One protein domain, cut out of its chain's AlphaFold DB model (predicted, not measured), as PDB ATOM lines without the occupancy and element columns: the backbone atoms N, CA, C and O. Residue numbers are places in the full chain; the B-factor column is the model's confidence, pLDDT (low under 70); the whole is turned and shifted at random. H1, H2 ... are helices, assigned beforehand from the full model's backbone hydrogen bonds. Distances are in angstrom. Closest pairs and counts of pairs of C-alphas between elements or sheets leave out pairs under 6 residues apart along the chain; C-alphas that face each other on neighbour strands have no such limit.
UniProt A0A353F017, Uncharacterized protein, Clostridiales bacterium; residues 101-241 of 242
ATOM      1  N   ASN A 101     185.757 203.826 253.440       79.88
ATOM      2  CA  ASN A 101     185.081 203.388 252.221       79.88
ATOM      3  C   ASN A 101     183.676 202.851 252.560       79.88
ATOM      4  O   ASN A 101     183.514 202.054 253.486       79.88
ATOM      5  N   ILE A 102     182.648 203.284 251.826       83.19
ATOM      6  CA  ILE A 102     181.306 202.699 251.910       83.19
ATOM      7  C   ILE A 102     181.307 201.297 251.280       83.19
ATOM      8  O   ILE A 102     182.082 201.039 250.358       83.19
ATOM      9  N   PRO A 103     180.441 200.381 251.742       82.56
ATOM     10  CA  PRO A 103     180.283 199.079 251.101       82.56
ATOM     11  C   PRO A 103     179.759 199.233 249.663       82.56
ATOM     12  O   PRO A 103     178.946 200.121 249.384       82.56
ATOM     13  N   VAL A 104     180.226 198.361 248.765       84.00
ATOM     14  CA  VAL A 104     179.989 198.437 247.311       84.00
ATOM     15  C   VAL A 104     178.498 198.360 246.977       84.00
ATOM     16  O   VAL A 104     178.019 199.058 246.088       84.00
ATOM     17  N   GLU A 105     177.734 197.595 247.751       85.06
ATOM     18  CA  GLU A 105     176.295 197.367 247.565       85.06
ATOM     19  C   GLU A 105     175.464 198.628 247.836       85.06
ATOM     20  O   GLU A 105     174.314 198.732 247.414       85.06
ATOM     21  N   LYS A 106     176.036 199.607 248.550       87.06
ATOM     22  CA  LYS A 106     175.388 200.892 248.843       87.06
ATOM     23  C   LYS A 106     175.769 201.987 247.849       87.06
ATOM     24  O   LYS A 106     175.339 203.130 248.031       87.06
ATOM     25  N   LEU A 107     176.565 201.675 246.823       89.88
ATOM     26  CA  LEU A 107     176.972 202.646 245.818       89.88
ATOM     27  C   LEU A 107     175.758 203.103 244.999       89.88
ATOM     28  O   LEU A 107     175.088 202.318 244.333       89.88
ATOM     29  N   LYS A 108     175.478 204.407 245.044       93.12
ATOM     30  CA  LYS A 108     174.386 205.032 244.291       93.12
ATOM     31  C   LYS A 108     174.929 205.751 243.066       93.12
ATOM     32  O   LYS A 108     176.013 206.327 243.106       93.12
ATOM     33  N   PHE A 109     174.105 205.828 242.023       93.50
ATOM     34  CA  PHE A 109     174.420 206.615 240.830       93.50
ATOM     35  C   PHE A 109     174.770 208.072 241.139       93.50
ATOM     36  O   PHE A 109     175.702 208.593 240.544       93.50
ATOM     37  N   SER A 110     174.074 208.723 242.076       93.56
ATOM     38  CA  SER A 110     174.357 210.119 242.433       93.56
ATOM     39  C   SER A 110     175.811 210.317 242.871       93.56
ATOM     40  O   SER A 110     176.442 211.279 242.455       93.56
ATOM     41  N   VAL A 111     176.359 209.363 243.633       92.31
ATOM     42  CA  VAL A 111     177.760 209.376 244.078       92.31
ATOM     43  C   VAL A 111     178.698 209.171 242.893       92.31
ATOM     44  O   VAL A 111     179.664 209.910 242.744       92.31
ATOM     45  N   VAL A 112     178.405 208.200 242.020       94.38
ATOM     46  CA  VAL A 112     179.210 207.956 240.812       94.38
ATOM     47  C   VAL A 112     179.217 209.190 239.910       94.38
ATOM     48  O   VAL A 112     180.283 209.642 239.508       94.38
ATOM     49  N   SER A 113     178.048 209.768 239.639       94.69
ATOM     50  CA  SER A 113     177.883 210.958 238.808       94.69
ATOM     51  C   SER A 113     178.653 212.156 239.368       94.69
ATOM     52  O   SER A 113     179.418 212.776 238.636       94.69
ATOM     53  N   GLU A 114     178.531 212.436 240.669       93.50
ATOM     54  CA  GLU A 114     179.266 213.517 241.343       93.50
ATOM     55  C   GLU A 114     180.786 213.319 241.242       93.50
ATOM     56  O   GLU A 114     181.529 214.242 240.901       93.50
ATOM     57  N   ARG A 115     181.261 212.094 241.491       93.12
ATOM     58  CA  ARG A 115     182.681 211.741 241.373       93.12
ATOM     59  C   ARG A 115     183.189 211.881 239.940       93.12
ATOM     60  O   ARG A 115     184.295 212.377 239.746       93.12
ATOM     61  N   MET A 116     182.385 211.513 238.947       95.12
ATOM     62  CA  MET A 116     182.723 211.718 237.538       95.12
ATOM     63  C   MET A 116     182.753 213.200 237.159       95.12
ATOM     64  O   MET A 116     183.672 213.614 236.463       95.12
ATOM     65  N   THR A 117     181.832 214.022 237.670       93.69
ATOM     66  CA  THR A 117     181.894 215.481 237.490       93.69
ATOM     67  C   THR A 117     183.195 216.049 238.065       93.69
ATOM     68  O   THR A 117     183.857 216.855 237.421       93.69
ATOM     69  N   PHE A 118     183.627 215.583 239.241       91.94
ATOM     70  CA  PHE A 118     184.928 215.969 239.790       91.94
ATOM     71  C   PHE A 118     186.099 215.486 238.919       91.94
ATOM     72  O   PHE A 118     187.064 216.224 238.737       91.94
ATOM     73  N   LEU A 119     186.024 214.285 238.338       92.06
ATOM     74  CA  LEU A 119     187.034 213.819 237.386       92.06
ATOM     75  C   LEU A 119     187.098 214.724 236.146       92.06
ATOM     76  O   LEU A 119     188.195 215.084 235.733       92.06
ATOM     77  N   PHE A 120     185.953 215.147 235.599       93.44
ATOM     78  CA  PHE A 120     185.888 216.043 234.436       93.44
ATOM     79  C   PHE A 120     186.648 217.347 234.671       93.44
ATOM     80  O   PHE A 120     187.436 217.742 233.818       93.44
ATOM     81  N   THR A 121     186.530 217.943 235.862       91.12
ATOM     82  CA  THR A 121     187.286 219.162 236.220       91.12
ATOM     83  C   THR A 121     188.805 218.980 236.274       91.12
ATOM     84  O   THR A 121     189.534 219.962 236.326       91.12
ATOM     85  N   ARG A 122     189.299 217.735 236.295       88.94
ATOM     86  CA  ARG A 122     190.739 217.431 236.272       88.94
ATOM     87  C   ARG A 122     191.269 217.154 234.873       88.94
ATOM     88  O   ARG A 122     192.453 217.358 234.641       88.94
ATOM     89  N   ILE A 123     190.423 216.624 233.992       90.75
ATOM     90  CA  ILE A 123     190.817 216.168 232.650       90.75
ATOM     91  C   ILE A 123     190.404 217.148 231.545       90.75
ATOM     92  O   ILE A 123     190.819 216.983 230.405       90.75
ATOM     93  N   SER A 124     189.569 218.137 231.868       90.38
ATOM     94  CA  SER A 124     189.084 219.157 230.940       90.38
ATOM     95  C   SER A 124     188.840 220.479 231.662       90.38
ATOM     96  O   SER A 124     188.361 220.494 232.797       90.38
ATOM     97  N   GLU A 125     189.127 221.580 230.980       87.69
ATOM     98  CA  GLU A 125     188.855 222.946 231.434       87.69
ATOM     99  C   GLU A 125     187.407 223.362 231.146       87.69
ATOM    100  O   GLU A 125     186.845 224.204 231.845       87.69
ATOM    101  N   SER A 126     186.777 222.754 230.134       88.19
ATOM    102  CA  SER A 126     185.394 223.037 229.751       88.19
ATOM    103  C   SER A 126     184.647 221.787 229.261       88.19
ATOM    104  O   SER A 126     185.267 220.845 228.760       88.19
ATOM    105  N   PRO A 127     183.298 221.775 229.336       87.31
ATOM    106  CA  PRO A 127     182.491 220.691 228.779       87.31
ATOM    107  C   PRO A 127     182.711 220.478 227.279       87.31
ATOM    108  O   PRO A 127     182.651 219.348 226.811       87.31
ATOM    109  N   GLU A 128     182.993 221.542 226.522       90.88
ATOM    110  CA  GLU A 128     183.266 221.462 225.085       90.88
ATOM    111  C   GLU A 128     184.565 220.703 224.788       90.88
ATOM    112  O   GLU A 128     184.620 219.908 223.847       90.88
ATOM    113  N   GLN A 129     185.592 220.887 225.621       91.56
ATOM    114  CA  GLN A 129     186.881 220.216 225.461       91.56
ATOM    115  C   GLN A 129     186.768 218.693 225.607       91.56
ATOM    116  O   GLN A 129     187.539 217.974 224.982       91.56
ATOM    117  N   LEU A 130     185.785 218.184 226.358       91.31
ATOM    118  CA  LEU A 130     185.525 216.740 226.433       91.31
ATOM    119  C   LEU A 130     185.129 216.146 225.074       91.31
ATOM    120  O   LEU A 130     185.427 214.987 224.807       91.31
ATOM    121  N   TRP A 131     184.453 216.929 224.230       93.38
ATOM    122  CA  TRP A 131     183.964 216.497 222.919       93.38
ATOM    123  C   TRP A 131     184.929 216.833 221.786       93.38
ATOM    124  O   TRP A 131     185.083 216.052 220.849       93.38
ATOM    125  N   LYS A 132     185.567 218.005 221.854       91.19
ATOM    126  CA  LYS A 132     186.418 218.529 220.777       91.19
ATOM    127  C   LYS A 132     187.909 218.365 221.008       91.19
ATOM    128  O   LYS A 132     188.657 218.379 220.042       91.19
ATOM    129  N   GLY A 133     188.335 218.244 222.259       87.56
ATOM    130  CA  GLY A 133     189.732 218.018 222.599       87.56
ATOM    131  C   GLY A 133     190.089 216.537 222.606       87.56
ATOM    132  O   GLY A 133     189.224 215.667 222.675       87.56
ATOM    133  N   ASP A 134     191.386 216.260 222.646       87.94
ATOM    134  CA  ASP A 134     191.945 214.907 222.563       87.94
ATOM    135  C   ASP A 134     191.825 214.120 223.883       87.94
ATOM    136  O   ASP A 134     192.567 213.171 224.134       87.94
ATOM    137  N   VAL A 135     190.903 214.498 224.778       88.81
ATOM    138  CA  VAL A 135     190.810 213.976 226.153       88.81
ATOM    139  C   VAL A 135     190.709 212.452 226.155       88.81
ATOM    140  O   VAL A 135     191.498 211.789 226.820       88.81
ATOM    141  N   LEU A 136     189.793 211.882 225.367       90.38
ATOM    142  CA  LEU A 136     189.621 210.432 225.262       90.38
ATOM    143  C   LEU A 136     190.690 209.744 224.403       90.38
ATOM    144  O   LEU A 136     190.753 208.519 224.427       90.38
ATOM    145  N   LEU A 137     191.542 210.466 223.677       89.25
ATOM    146  CA  LEU A 137     192.650 209.860 222.926       89.25
ATOM    147  C   LEU A 137     193.816 209.464 223.843       89.25
ATOM    148  O   LEU A 137     194.606 208.589 223.493       89.25
ATOM    149  N   HIS A 138     193.867 210.024 225.053       88.88
ATOM    150  CA  HIS A 138     194.848 209.663 226.069       88.88
ATOM    151  C   HIS A 138     194.622 208.252 226.640       88.88
ATOM    152  O   HIS A 138     193.526 207.676 226.593       88.88
ATOM    153  N   GLY A 139     195.699 207.689 227.190       83.75
ATOM    154  CA  GLY A 139     195.784 206.325 227.690       83.75
ATOM    155  C   GLY A 139     195.744 206.228 229.214       83.75
ATOM    156  O   GLY A 139     194.844 206.737 229.888       83.75
ATOM    157  N   ASN A 140     196.692 205.481 229.777       83.75
ATOM    158  CA  ASN A 140     196.713 205.157 231.206       83.75
ATOM    159  C   ASN A 140     197.095 206.359 232.082       83.75
ATOM    160  O   ASN A 140     196.730 206.406 233.255       83.75
ATOM    161  N   GLU A 141     197.830 207.320 231.527       84.69
ATOM    162  CA  GLU A 141     198.289 208.520 232.226       84.69
ATOM    163  C   GLU A 141     197.132 209.414 232.690       84.69
ATOM    164  O   GLU A 141     197.202 209.980 233.779       84.69
ATOM    165  N   VAL A 142     196.038 209.470 231.922       86.25
ATOM    166  CA  VAL A 142     194.823 210.221 232.284       86.25
ATOM    167  C   VAL A 142     193.782 209.316 232.942       86.25
ATOM    168  O   VAL A 142     193.146 209.700 233.924       86.25
ATOM    169  N   PHE A 143     193.605 208.094 232.431       90.56
ATOM    170  CA  PHE A 143     192.478 207.230 232.802       90.56
ATOM    171  C   PHE A 143     192.836 206.073 233.734       90.56
ATOM    172  O   PHE A 143     192.043 205.139 233.889       90.56
ATOM    173  N   GLY A 144     193.991 206.142 234.392       83.44
ATOM    174  CA  GLY A 144     194.440 205.144 235.355       83.44
ATOM    175  C   GLY A 144     194.822 203.812 234.710       83.44
ATOM    176  O   GLY A 144     194.896 203.672 233.491       83.44
ATOM    177  N   TYR A 145     195.087 202.808 235.546       81.25
ATOM    178  CA  TYR A 145     195.503 201.486 235.078       81.25
ATOM    179  C   TYR A 145     194.469 200.876 234.118       81.25
ATOM    180  O   TYR A 145     193.283 200.827 234.441       81.25
ATOM    181  N   GLN A 146     194.934 200.399 232.956       83.56
ATOM    182  CA  GLN A 146     194.097 199.863 231.870       83.56
ATOM    183  C   GLN A 146     193.029 200.847 231.363       83.56
ATOM    184  O   GLN A 146     191.984 200.429 230.869       83.56
ATOM    185  N   SER A 147     193.270 202.150 231.513       90.00
ATOM    186  CA  SER A 147     192.334 203.215 231.158       90.00
ATOM    187  C   SER A 147     190.931 203.000 231.737       90.00
ATOM    188  O   SER A 147     189.927 203.318 231.100       90.00
ATOM    189  N   VAL A 148     190.842 202.459 232.958       91.06
ATOM    190  CA  VAL A 148     189.577 202.033 233.576       91.06
ATOM    191  C   VAL A 148     188.538 203.157 233.690       91.06
ATOM    192  O   VAL A 148     187.338 202.882 233.651       91.06
ATOM    193  N   TYR A 149     188.966 204.421 233.780       93.88
ATOM    194  CA  TYR A 149     188.061 205.575 233.815       93.88
ATOM    195  C   TYR A 149     187.481 205.943 232.441       93.88
ATOM    196  O   TYR A 149     186.421 206.561 232.384       93.88
ATOM    197  N   LYS A 150     188.128 205.558 231.337       94.94
ATOM    198  CA  LYS A 150     187.782 206.005 229.978       94.94
ATOM    199  C   LYS A 150     186.343 205.630 229.576       94.94
ATOM    200  O   LYS A 150     185.610 206.520 229.143       94.94
ATOM    201  N   PRO A 151     185.848 204.397 229.819       95.62
ATOM    202  CA  PRO A 151     184.448 204.078 229.538       95.62
ATOM    203  C   PRO A 151     183.463 204.847 230.424       95.62
ATOM    204  O   PRO A 151     182.390 205.226 229.965       95.62
ATOM    205  N   LEU A 152     183.822 205.128 231.682       96.31
ATOM    206  CA  LEU A 152     182.983 205.932 232.577       96.31
ATOM    207  C   LEU A 152     182.864 207.378 232.101       96.31
ATOM    208  O   LEU A 152     181.783 207.956 232.217       96.31
ATOM    209  N   VAL A 153     183.942 207.946 231.552       96.12
ATOM    210  CA  VAL A 153     183.911 209.267 230.916       96.12
ATOM    211  C   VAL A 153     182.963 209.253 229.720       96.12
ATOM    212  O   VAL A 153     182.062 210.085 229.675       96.12
ATOM    213  N   ALA A 154     183.076 208.263 228.831       96.19
ATOM    214  CA  ALA A 154     182.182 208.121 227.680       96.19
ATOM    215  C   ALA A 154     180.699 207.997 228.088       96.19
ATOM    216  O   ALA A 154     179.851 208.726 227.571       96.19
ATOM    217  N   TYR A 155     180.374 207.142 229.069       96.69
ATOM    218  CA  TYR A 155     179.005 207.047 229.588       96.69
ATOM    219  C   TYR A 155     178.511 208.371 230.168       96.69
ATOM    220  O   TYR A 155     177.371 208.756 229.915       96.69
ATOM    221  N   LYS A 156     179.346 209.056 230.956       96.12
ATOM    222  CA  LYS A 156     178.969 210.314 231.604       96.12
ATOM    223  C   LYS A 156     178.766 211.430 230.583       96.12
ATOM    224  O   LYS A 156     177.799 212.164 230.722       96.12
ATOM    225  N   MET A 157     179.597 211.517 229.544       95.19
ATOM    226  CA  MET A 157     179.410 212.469 228.444       95.19
ATOM    227  C   MET A 157     178.055 212.264 227.755       95.19
ATOM    228  O   MET A 157     177.300 213.219 227.590       95.19
ATOM    229  N   LEU A 158     177.710 211.017 227.408       95.00
ATOM    230  CA  LEU A 158     176.420 210.700 226.785       95.00
ATOM    231  C   LEU A 158     175.235 210.930 227.731       95.00
ATOM    232  O   LEU A 158     174.191 211.412 227.294       95.00
ATOM    233  N   TYR A 159     175.392 210.603 229.015       95.50
ATOM    234  CA  TYR A 159     174.377 210.855 230.038       95.50
ATOM    235  C   TYR A 159     174.123 212.357 230.203       95.50
ATOM    236  O   TYR A 159     172.979 212.795 230.135       95.50
ATOM    237  N   ASP A 160     175.187 213.150 230.356       94.31
ATOM    238  CA  ASP A 160     175.093 214.599 230.541       94.31
ATOM    239  C   ASP A 160     174.487 215.288 229.336       94.31
ATOM    240  O   ASP A 160     173.719 216.228 229.518       94.31
ATOM    241  N   LEU A 161     174.804 214.814 228.127       93.44
ATOM    242  CA  LEU A 161     174.197 215.292 226.894       93.44
ATOM    243  C   LEU A 161     172.709 214.930 226.822       93.44
ATOM    244  O   LEU A 161     171.889 215.782 226.494       93.44
ATOM    245  N   GLY A 162     172.342 213.693 227.168       92.06
ATOM    246  CA  GLY A 162     170.949 213.244 227.172       92.06
ATOM    247  C   GLY A 162     170.073 213.952 228.212       92.06
ATOM    248  O   GLY A 162     168.886 214.146 227.964       92.06
ATOM    249  N   GLU A 163     170.641 214.376 229.342       93.06
ATOM    250  CA  GLU A 163     169.945 215.183 230.359       93.06
ATOM    251  C   GLU A 163     169.671 216.620 229.890       93.06
ATOM    252  O   GLU A 163     168.824 217.307 230.468       93.06
ATOM    253  N   GLN A 164     170.348 217.096 228.839       91.06
ATOM    254  CA  GLN A 164     170.114 218.441 228.323       91.06
ATOM    255  C   GLN A 164     168.727 218.577 227.686       91.06
ATOM    256  O   GLN A 164     168.166 217.652 227.085       91.06
ATOM    257  N   GLY A 165     168.178 219.790 227.775       83.44
ATOM    258  CA  GLY A 165     166.992 220.171 227.011       83.44
ATOM    259  C   GLY A 165     167.222 220.027 225.497       83.44
ATOM    260  O   GLY A 165     168.364 220.136 225.044       83.44
ATOM    261  N   PRO A 166     166.165 219.787 224.701       79.06
ATOM    262  CA  PRO A 166     166.275 219.598 223.249       79.06
ATOM    263  C   PRO A 166     166.880 220.806 222.513       79.06
ATOM    264  O   PRO A 166     167.536 220.617 221.488       79.06
ATOM    265  N   ASP A 167     166.723 222.004 223.084       81.06
ATOM    266  CA  ASP A 167     167.209 223.280 222.541       81.06
ATOM    267  C   ASP A 167     168.527 223.747 223.189       81.06
ATOM    268  O   ASP A 167     168.971 224.876 222.993       81.06
ATOM    269  N   SER A 168     169.162 222.898 224.005       85.94
ATOM    270  CA  SER A 168     170.422 223.242 224.667       85.94
ATOM    271  C   SER A 168     171.568 223.361 223.661       85.94
ATOM    272  O   SER A 168     171.777 222.477 222.827       85.94
ATOM    273  N   GLY A 169     172.399 224.396 223.808       84.81
ATOM    274  CA  GLY A 169     173.619 224.564 223.008       84.81
ATOM    275  C   GLY A 169     174.629 223.416 223.157       84.81
ATOM    276  O   GLY A 169     175.495 223.253 222.304       84.81
ATOM    277  N   TYR A 170     174.489 222.570 224.184       87.31
ATOM    278  CA  TYR A 170     175.335 221.392 224.407       87.31
ATOM    279  C   TYR A 170     175.245 220.362 223.272       87.31
ATOM    280  O   TYR A 170     176.216 219.654 223.011       87.31
ATOM    281  N   TRP A 171     174.120 220.302 222.548       89.44
ATOM    282  CA  TRP A 171     173.986 219.444 221.364       89.44
ATOM    283  C   TRP A 171     174.957 219.826 220.247       89.44
ATOM    284  O   TRP A 171     175.373 218.965 219.469       89.44
ATOM    285  N   ASN A 172     175.395 221.088 220.214       89.06
ATOM    286  CA  ASN A 172     176.400 221.536 219.264       89.06
ATOM    287  C   ASN A 172     177.761 220.867 219.506       89.06
ATOM    288  O   ASN A 172     178.512 220.673 218.553       89.06
ATOM    289  N   TYR A 173     178.077 220.473 220.744       90.50
ATOM    290  CA  TYR A 173     179.335 219.787 221.049       90.50
ATOM    291  C   TYR A 173     179.423 218.440 220.341       90.50
ATOM    292  O   TYR A 173     180.447 218.155 219.734       90.50
ATOM    293  N   LEU A 174     178.335 217.662 220.345       90.25
ATOM    294  CA  LEU A 174     178.255 216.416 219.586       90.25
ATOM    295  C   LEU A 174     178.300 216.685 218.076       90.25
ATOM    296  O   LEU A 174     179.055 216.029 217.366       90.25
ATOM    297  N   LYS A 175     177.532 217.674 217.595       88.19
ATOM    298  CA  LYS A 175     177.450 218.016 216.163       88.19
ATOM    299  C   LYS A 175     178.798 218.410 215.559       88.19
ATOM    300  O   LYS A 175     179.055 218.147 214.391       88.19
ATOM    301  N   THR A 176     179.635 219.073 216.347       89.50
ATOM    302  CA  THR A 176     180.932 219.606 215.908       89.50
ATOM    303  C   THR A 176     182.116 218.824 216.479       89.50
ATOM    304  O   THR A 176     183.250 219.297 216.405       89.50
ATOM    305  N   ALA A 177     181.870 217.642 217.055       92.25
ATOM    306  CA  ALA A 177     182.922 216.764 217.547       92.25
ATOM    307  C   ALA A 177     183.716 216.166 216.369       92.25
ATOM    308  O   ALA A 177     183.110 215.665 215.418       92.25
ATOM    309  N   PRO A 178     185.061 216.163 216.422       93.50
ATOM    310  CA  PRO A 178     185.883 215.448 215.455       93.50
ATOM    311  C   PRO A 178     185.539 213.954 215.410       93.50
ATOM    312  O   PRO A 178     185.284 213.331 216.445       93.50
ATOM    313  N   GLN A 179     185.596 213.350 214.219       91.31
ATOM    314  CA  GLN A 179     185.294 211.925 214.040       91.31
ATOM    315  C   GLN A 179     186.200 211.021 214.892       91.31
ATOM    316  O   GLN A 179     185.749 209.997 215.396       91.31
ATOM    317  N   GLU A 180     187.463 211.404 215.087       93.75
ATOM    318  CA  GLU A 180     188.409 210.678 215.942       93.75
ATOM    319  C   GLU A 180     187.933 210.617 217.398       93.75
ATOM    320  O   GLU A 180     187.962 209.553 218.018       93.75
ATOM    321  N   ASN A 181     187.380 211.715 217.917       93.31
ATOM    322  CA  ASN A 181     186.838 211.770 219.274       93.31
ATOM    323  C   ASN A 181     185.560 210.936 219.402       93.31
ATOM    324  O   ASN A 181     185.376 210.236 220.400       93.31
ATOM    325  N   LEU A 182     184.700 210.945 218.377       92.94
ATOM    326  CA  LEU A 182     183.534 210.057 218.321       92.94
ATOM    327  C   LEU A 182     183.961 208.583 218.319       92.94
ATOM    328  O   LEU A 182     183.425 207.784 219.086       92.94
ATOM    329  N   ASN A 183     184.977 208.233 217.529       94.44
ATOM    330  CA  ASN A 183     185.538 206.885 217.502       94.44
ATOM    331  C   ASN A 183     186.124 206.486 218.865       94.44
ATOM    332  O   ASN A 183     185.916 205.356 219.302       94.44
ATOM    333  N   ALA A 184     186.775 207.409 219.578       94.62
ATOM    334  CA  ALA A 184     187.303 207.160 220.919       94.62
ATOM    335  C   ALA A 184     186.195 206.890 221.954       94.62
ATOM    336  O   ALA A 184     186.360 206.030 222.825       94.62
ATOM    337  N   ILE A 185     185.048 207.578 221.852       94.81
ATOM    338  CA  ILE A 185     183.849 207.282 222.656       94.81
ATOM    339  C   ILE A 185     183.357 205.865 222.347       94.81
ATOM    340  O   ILE A 185     183.099 205.087 223.267       94.81
ATOM    341  N   TYR A 186     183.249 205.512 221.066       95.19
ATOM    342  CA  TYR A 186     182.787 204.191 220.641       95.19
ATOM    343  C   TYR A 186     183.700 203.076 221.136       95.19
ATOM    344  O   TYR A 186     183.217 202.117 221.729       95.19
ATOM    345  N   GLU A 187     185.009 203.231 220.968       95.12
ATOM    346  CA  GLU A 187     186.002 202.268 221.428       95.12
ATOM    347  C   GLU A 187     185.950 202.100 222.954       95.12
ATOM    348  O   GLU A 187     185.949 200.981 223.467       95.12
ATOM    349  N   ALA A 188     185.832 203.203 223.704       95.38
ATOM    350  CA  ALA A 188     185.712 203.157 225.158       95.38
ATOM    351  C   ALA A 188     184.471 202.364 225.607       95.38
ATOM    352  O   ALA A 188     184.544 201.546 226.526       95.38
ATOM    353  N   LEU A 189     183.335 202.573 224.943       95.56
ATOM    354  CA  LEU A 189     182.094 201.859 225.233       95.56
ATOM    355  C   LEU A 189     182.172 200.384 224.801       95.56
ATOM    356  O   LEU A 189     181.793 199.496 225.568       95.56
ATOM    357  N   GLU A 190     182.721 200.086 223.624       95.50
ATOM    358  CA  GLU A 190     182.944 198.715 223.152       95.50
ATOM    359  C   GLU A 190     183.852 197.923 224.101       95.50
ATOM    360  O   GLU A 190     183.534 196.776 224.430       95.50
ATOM    361  N   ASN A 191     184.906 198.553 224.630       91.06
ATOM    362  CA  ASN A 191     185.789 197.980 225.650       91.06
ATOM    363  C   ASN A 191     185.059 197.700 226.978       91.06
ATOM    364  O   ASN A 191     185.411 196.766 227.699       91.06
ATOM    365  N   ALA A 192     183.988 198.441 227.283       92.75
ATOM    366  CA  ALA A 192     183.076 198.139 228.389       92.75
ATOM    367  C   ALA A 192     181.995 197.092 228.044       92.75
ATOM    368  O   ALA A 192     181.175 196.744 228.902       92.75
ATOM    369  N   GLY A 193     182.002 196.554 226.821       92.50
ATOM    370  CA  GLY A 193     181.072 195.534 226.340       92.50
ATOM    371  C   GLY A 193     179.802 196.079 225.677       92.50
ATOM    372  O   GLY A 193     178.829 195.334 225.567       92.50
ATOM    373  N   GLU A 194     179.785 197.339 225.232       93.44
ATOM    374  CA  GLU A 194     178.597 198.034 224.694       93.44
ATOM    375  C   GLU A 194     178.404 197.955 223.176       93.44
ATOM    376  O   GLU A 194     177.837 198.862 222.568       93.44
ATOM    377  N   LYS A 195     178.835 196.869 222.534       94.06
ATOM    378  CA  LYS A 195     178.823 196.764 221.061       94.06
ATOM    379  C   LYS A 195     177.474 197.144 220.430       94.06
ATOM    380  O   LYS A 195     177.425 197.979 219.539       94.06
ATOM    381  N   LYS A 196     176.365 196.623 220.971       91.94
ATOM    382  CA  LYS A 196     175.009 196.904 220.460       91.94
ATOM    383  C   LYS A 196     174.583 198.364 220.625       91.94
ATOM    384  O   LYS A 196     173.922 198.908 219.748       91.94
ATOM    385  N   MET A 197     174.913 198.984 221.760       90.94
ATOM    386  CA  MET A 197     174.577 200.387 222.005       90.94
ATOM    387  C   MET A 197     175.371 201.288 221.058       90.94
ATOM    388  O   MET A 197     174.809 202.219 220.487       90.94
ATOM    389  N   VAL A 198     176.655 200.981 220.868       93.69
ATOM    390  CA  VAL A 198     177.542 201.714 219.964       93.69
ATOM    391  C   VAL A 198     177.077 201.585 218.518       93.69
ATOM    392  O   VAL A 198     176.934 202.603 217.848       93.69
ATOM    393  N   GLU A 199     176.759 200.376 218.052       93.06
ATOM    394  CA  GLU A 199     176.190 200.149 216.717       93.06
ATOM    395  C   GLU A 199     174.897 200.949 216.510       93.06
ATOM    396  O   GLU A 199     174.760 201.659 215.516       93.06
ATOM    397  N   ALA A 200     173.965 200.893 217.468       91.00
ATOM    398  CA  ALA A 200     172.718 201.651 217.393       91.00
ATOM    399  C   ALA A 200     172.969 203.164 217.348       91.00
ATOM    400  O   ALA A 200     172.362 203.869 216.544       91.00
ATOM    401  N   PHE A 201     173.872 203.668 218.187       90.94
ATOM    402  CA  PHE A 201     174.177 205.091 218.257       90.94
ATOM    403  C   PHE A 201     174.879 205.597 216.989       90.94
ATOM    404  O   PHE A 201     174.475 206.634 216.464       90.94
ATOM    405  N   ARG A 202     175.838 204.835 216.437       90.88
ATOM    406  CA  ARG A 202     176.475 205.130 215.140       90.88
ATOM    407  C   ARG A 202     175.447 205.194 214.015       90.88
ATOM    408  O   ARG A 202     175.377 206.195 213.315       90.88
ATOM    409  N   LEU A 203     174.593 204.174 213.903       90.00
ATOM    410  CA  LEU A 203     173.553 204.121 212.873       90.00
ATOM    411  C   LEU A 203     172.578 205.294 212.965       90.00
ATOM    412  O   LEU A 203     172.121 205.794 211.941       90.00
ATOM    413  N   ILE A 204     172.221 205.720 214.180       89.44
ATOM    414  CA  ILE A 204     171.345 206.877 214.359       89.44
ATOM    415  C   ILE A 204     172.087 208.145 213.946       89.44
ATOM    416  O   ILE A 204     171.520 208.921 213.188       89.44
ATOM    417  N   LEU A 205     173.338 208.339 214.367       87.50
ATOM    418  CA  LEU A 205     174.135 209.505 213.978       87.50
ATOM    419  C   LEU A 205     174.317 209.624 212.460       87.50
ATOM    420  O   LEU A 205     174.088 210.694 211.913       87.50
ATOM    421  N   GLU A 206     174.640 208.527 211.775       84.44
ATOM    422  CA  GLU A 206     174.827 208.493 210.315       84.44
ATOM    423  C   GLU A 206     173.538 208.771 209.527       84.44
ATOM    424  O   GLU A 206     173.585 209.250 208.398       84.44
ATOM    425  N   ARG A 207     172.376 208.443 210.104       80.56
ATOM    426  CA  ARG A 207     171.055 208.563 209.457       80.56
ATOM    427  C   ARG A 207     170.259 209.778 209.920       80.56
ATOM    428  O   ARG A 207     169.058 209.847 209.641       80.56
ATOM    429  N   THR A 208     170.862 210.657 210.712       75.00
ATOM    430  CA  THR A 208     170.171 211.827 211.247       75.00
ATOM    431  C   THR A 208     170.552 213.072 210.462       75.00
ATOM    432  O   THR A 208     171.728 213.335 210.234       75.00
ATOM    433  N   ASP A 209     169.534 213.838 210.078       67.75
ATOM    434  CA  ASP A 209     169.688 215.157 209.471       67.75
ATOM    435  C   ASP A 209     170.203 216.189 210.498       67.75
ATOM    436  O   ASP A 209     170.349 215.907 211.690       67.75
ATOM    437  N   ASP A 210     170.429 217.425 210.058       65.88
ATOM    438  CA  ASP A 210     171.122 218.485 210.806       65.88
ATOM    439  C   ASP A 210     170.617 218.809 212.235       65.88
ATOM    440  O   ASP A 210     171.368 219.420 213.005       65.88
ATOM    441  N   ASP A 211     169.388 218.423 212.605       69.12
ATOM    442  CA  ASP A 211     168.743 218.735 213.900       69.12
ATOM    443  C   ASP A 211     168.940 217.658 214.991       69.12
ATOM    444  O   ASP A 211     168.573 217.837 216.155       69.12
ATOM    445  N   TYR A 212     169.552 216.509 214.684       82.50
ATOM    446  CA  TYR A 212     169.879 215.501 215.711       82.50
ATOM    447  C   TYR A 212     168.659 214.960 216.496       82.50
ATOM    448  O   TYR A 212     168.835 214.256 217.489       82.50
ATOM    449  N   ALA A 213     167.416 215.218 216.070       85.56
ATOM    450  CA  ALA A 213     166.205 214.923 216.846       85.56
ATOM    451  C   ALA A 213     166.101 213.448 217.277       85.56
ATOM    452  O   ALA A 213     165.799 213.146 218.433       85.56
ATOM    453  N   ARG A 214     166.449 212.521 216.377       87.12
ATOM    454  CA  ARG A 214     166.481 211.077 216.665       87.12
ATOM    455  C   ARG A 214     167.569 210.701 217.668       87.12
ATOM    456  O   ARG A 214     167.342 209.848 218.522       87.12
ATOM    457  N   VAL A 215     168.730 211.354 217.601       89.12
ATOM    458  CA  VAL A 215     169.829 211.177 218.563       89.12
ATOM    459  C   VAL A 215     169.402 211.681 219.944       89.12
ATOM    460  O   VAL A 215     169.589 210.978 220.941       89.12
ATOM    461  N   LYS A 216     168.764 212.860 219.997       90.31
ATOM    462  CA  LYS A 216     168.217 213.457 221.225       90.31
ATOM    463  C   LYS A 216     167.223 212.509 221.890       90.31
ATOM    464  O   LYS A 216     167.344 212.202 223.077       90.31
ATOM    465  N   GLU A 217     166.266 212.001 221.118       89.81
ATOM    466  CA  GLU A 217     165.258 211.057 221.598       89.81
ATOM    467  C   GLU A 217     165.884 209.740 222.077       89.81
ATOM    468  O   GLU A 217     165.544 209.251 223.159       89.81
ATOM    469  N   PHE A 218     166.823 209.185 221.308       91.12
ATOM    470  CA  PHE A 218     167.523 207.953 221.656       91.12
ATOM    471  C   PHE A 218     168.259 208.075 222.991       91.12
ATOM    472  O   PHE A 218     168.062 207.235 223.869       91.12
ATOM    473  N   LEU A 219     169.070 209.119 223.181       91.81
ATOM    474  CA  LEU A 219     169.822 209.297 224.425       91.81
ATOM    475  C   LEU A 219     168.889 209.502 225.620       91.81
ATOM    476  O   LEU A 219     169.056 208.826 226.633       91.81
ATOM    477  N   ARG A 220     167.854 210.342 225.480       90.69
ATOM    478  CA  ARG A 220     166.866 210.598 226.544       90.69
ATOM    479  C   ARG A 220     166.141 209.329 226.982       90.69
ATOM    480  O   ARG A 220     166.039 209.062 228.179       90.69
ATOM    481  N   LYS A 221     165.683 208.507 226.032       92.38
ATOM    482  CA  LYS A 221     165.030 207.217 226.327       92.38
ATOM    483  C   LYS A 221     165.966 206.236 227.040       92.38
ATOM    484  O   LYS A 221     165.504 205.427 227.839       92.38
ATOM    485  N   ASN A 222     167.270 206.324 226.782       93.69
ATOM    486  CA  ASN A 222     168.278 205.421 227.336       93.69
ATOM    487  C   ASN A 222     169.003 205.970 228.581       93.69
ATOM    488  O   ASN A 222     169.904 205.306 229.096       93.69
ATOM    489  N   LEU A 223     168.599 207.115 229.143       94.56
ATOM    490  CA  LEU A 223     169.193 207.641 230.382       94.56
ATOM    491  C   LEU A 223     169.150 206.649 231.561       94.56
ATOM    492  O   LEU A 223     170.185 206.471 232.213       94.56
ATOM    493  N   PRO A 224     168.036 205.933 231.842       95.62
ATOM    494  CA  PRO A 224     168.016 204.930 232.911       95.62
ATOM    495  C   PRO A 224     169.000 203.779 232.667       95.62
ATOM    496  O   PRO A 224     169.583 203.244 233.614       95.62
ATOM    497  N   TYR A 225     169.210 203.420 231.399       95.06
ATOM    498  CA  TYR A 225     170.180 202.407 231.003       95.06
ATOM    499  C   TYR A 225     171.609 202.884 231.281       95.06
ATOM    500  O   TYR A 225     172.331 202.225 232.028       95.06
ATOM    501  N   LEU A 226     171.980 204.069 230.783       95.06
ATOM    502  CA  LEU A 226     173.285 204.701 231.025       95.06
ATOM    503  C   LEU A 226     173.595 204.814 232.522       95.06
ATOM    504  O   LEU A 226     174.667 204.414 232.981       95.06
ATOM    505  N   ARG A 227     172.605 205.265 233.301       95.69
ATOM    506  CA  ARG A 227     172.666 205.357 234.762       95.69
ATOM    507  C   ARG A 227     173.053 204.025 235.407       95.69
ATOM    508  O   ARG A 227     173.942 203.972 236.258       95.69
ATOM    509  N   SER A 228     172.370 202.953 235.012       95.25
ATOM    510  CA  SER A 228     172.610 201.600 235.522       95.25
ATOM    511  C   SER A 228     173.986 201.078 235.105       95.25
ATOM    512  O   SER A 228     174.729 200.544 235.932       95.25
ATOM    513  N   ARG A 229     174.375 201.281 233.841       95.31
ATOM    514  CA  ARG A 229     175.661 200.815 233.305       95.31
ATOM    515  C   ARG A 229     176.852 201.480 233.977       95.31
ATOM    516  O   ARG A 229     177.787 200.769 234.329       95.31
ATOM    517  N   MET A 230     176.789 202.779 234.267       95.81
ATOM    518  CA  MET A 230     177.838 203.463 235.031       95.81
ATOM    519  C   MET A 230     178.060 202.832 236.411       95.81
ATOM    520  O   MET A 230     179.193 202.527 236.775       95.81
ATOM    521  N   VAL A 231     176.985 202.597 237.173       95.94
ATOM    522  CA  VAL A 231     177.091 201.981 238.508       95.94
ATOM    523  C   VAL A 231     177.631 200.558 238.401       95.94
ATOM    524  O   VAL A 231     178.592 200.215 239.084       95.94
ATOM    525  N   ASN A 232     177.064 199.745 237.509       95.00
ATOM    526  CA  ASN A 232     177.478 198.354 237.334       95.00
ATOM    527  C   ASN A 232     178.935 198.236 236.874       95.00
ATOM    528  O   ASN A 232     179.650 197.345 237.327       95.00
ATOM    529  N   TYR A 233     179.393 199.141 236.006       95.31
ATOM    530  CA  TYR A 233     180.783 199.179 235.575       95.31
ATOM    531  C   TYR A 233     181.721 199.484 236.747       95.31
ATOM    532  O   TYR A 233     182.718 198.780 236.909       95.31
ATOM    533  N   VAL A 234     181.384 200.470 237.591       94.25
ATOM    534  CA  VAL A 234     182.167 200.789 238.798       94.25
ATOM    535  C   VAL A 234     182.214 199.597 239.752       94.25
ATOM    536  O   VAL A 234     183.291 199.223 240.203       94.25
ATOM    537  N   VAL A 235     181.069 198.964 240.026       91.94
ATOM    538  CA  VAL A 235     180.978 197.790 240.911       91.94
ATOM    539  C   VAL A 235     181.834 196.635 240.387       91.94
ATOM    540  O   VAL A 235     182.599 196.042 241.143       91.94
ATOM    541  N   LYS A 236     181.754 196.341 239.084       91.19
ATOM    542  CA  LYS A 236     182.511 195.253 238.448       91.19
ATOM    543  C   LYS A 236     184.027 195.475 238.500       91.19
ATOM    544  O   LYS A 236     184.773 194.509 238.620       91.19
ATOM    545  N   HIS A 237     184.473 196.725 238.414       90.00
ATOM    546  CA  HIS A 237     185.890 197.095 238.331       90.00
ATOM    547  C   HIS A 237     186.387 197.795 239.601       90.00
ATOM    548  O   HIS A 237     187.373 198.527 239.559       90.00
ATOM    549  N   ILE A 238     185.715 197.578 240.737       87.06
ATOM    550  CA  ILE A 238     185.908 198.387 241.947       87.06
ATOM    551  C   ILE A 238     187.354 198.394 242.459       87.06
ATOM    552  O   ILE A 238     187.838 199.393 242.984       87.06
ATOM    553  N   GLU A 239     188.058 197.284 242.244       83.31
ATOM    554  CA  GLU A 239     189.461 197.049 242.591       83.31
ATOM    555  C   GLU A 239     190.467 197.931 241.835       83.31
ATOM    556  O   GLU A 239     191.603 198.072 242.282       83.31
ATOM    557  N   TYR A 240     190.065 198.548 240.723       84.88
ATOM    558  CA  TYR A 240     190.931 199.388 239.894       84.88
ATOM    559  C   TYR A 240     190.832 200.887 240.216       84.88
ATOM    560  O   TYR A 240     191.570 201.678 239.637       84.88
ATOM    561  N   PHE A 241     189.951 201.283 241.143       85.38
ATOM    562  CA  PHE A 241     189.719 202.687 241.519       85.38
ATOM    563  C   PHE A 241     190.348 203.083 242.868       85.38
ATOM    564  O   PHE A 241     189.861 204.006 243.526       85.38
TER     565      PHE A 241
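Overview. This is residues 101 to 241 of the 242 residues of an uncharacterized protein of Clostridiales bacterium (UniProt A0A353F017). One helix, H4, runs through the middle of a body of helices: H1 and H9 pack on one side of it, and H6 and H8 pack on another, with H7 beyond it as the link between H6 and H8 in two helical hairpins. The short helices H2 and H5 pack together beside this core, and H3 sits near the first residue of H4. The printed part has 141 residues with nine named helices, H1 to H9 in order along the chain, and no named strand; its class is all helix. It is compact, with a radius of gyration of the C-alphas of 14.6 A, yet elongated in outline, spanning 46 by 29 by 26 A.

Arrangement. H1, residues 109 to 123, touches H4, residues 150 to 162, closest at the C-alphas of Met 116 and Val 153, 7.2 A; at 72 degrees they are only just about perpendicular. H4 is the hub, touching four helices. H2, residues 127 to 132, touches H5, residues 171 to 175, closest at the C-alphas of Glu 128 and Tyr 173, 5.9 A. H3, residues 140 to 143, is close to H4 but not clearly touching, with the C-alphas of Phe 143 and Lys 150 5.6 A apart. H6, residues 179 to 191, touches residues 150 to 155 of H4 at a steep tilt of 66 degrees, opposite ways; the closest C-alphas, of Pro 151 and Ala 188, are 4.7 A apart. H7, residues 195 to 206, forms a hairpin with H6 at a shallow tilt of 21 degrees, closest at the C-alphas of Tyr 186 and Val 198, 5.8 A. H8, residues 213 to 221, forms a hairpin with H7, and its Arg 220 comes closest to Gly 162 of H4, C-alphas 4.9 A apart. H9, residues 223 to 236, touches H4 at a shallow tilt of 18 degrees, opposite ways, closest at the C-alphas of Tyr 159 and Leu 223, 6.1 A. H4 to H9 have each O i to N i+4 pair within hydrogen-bond range; H1 has 10 of 11 and H2 1 of 2, while H3 is too short for such a pair.

Along the chain. H1 begins at C-alpha 109, (174.420, 206.615, 240.830), and is 20.7 A long. H4 is 18.5 A, H6 18.2 A and H7 16.4 A long. H9, 19.9 A long, ends at C-alpha 236, (182.511, 195.253, 238.448).

Size, cuts and confidence. The C-alphas of Asn 101 and Asp 209 are the two farthest apart, 46.9 A. The printed part has no cut and no long link. Residues 209 to 211 have pLDDT under 70.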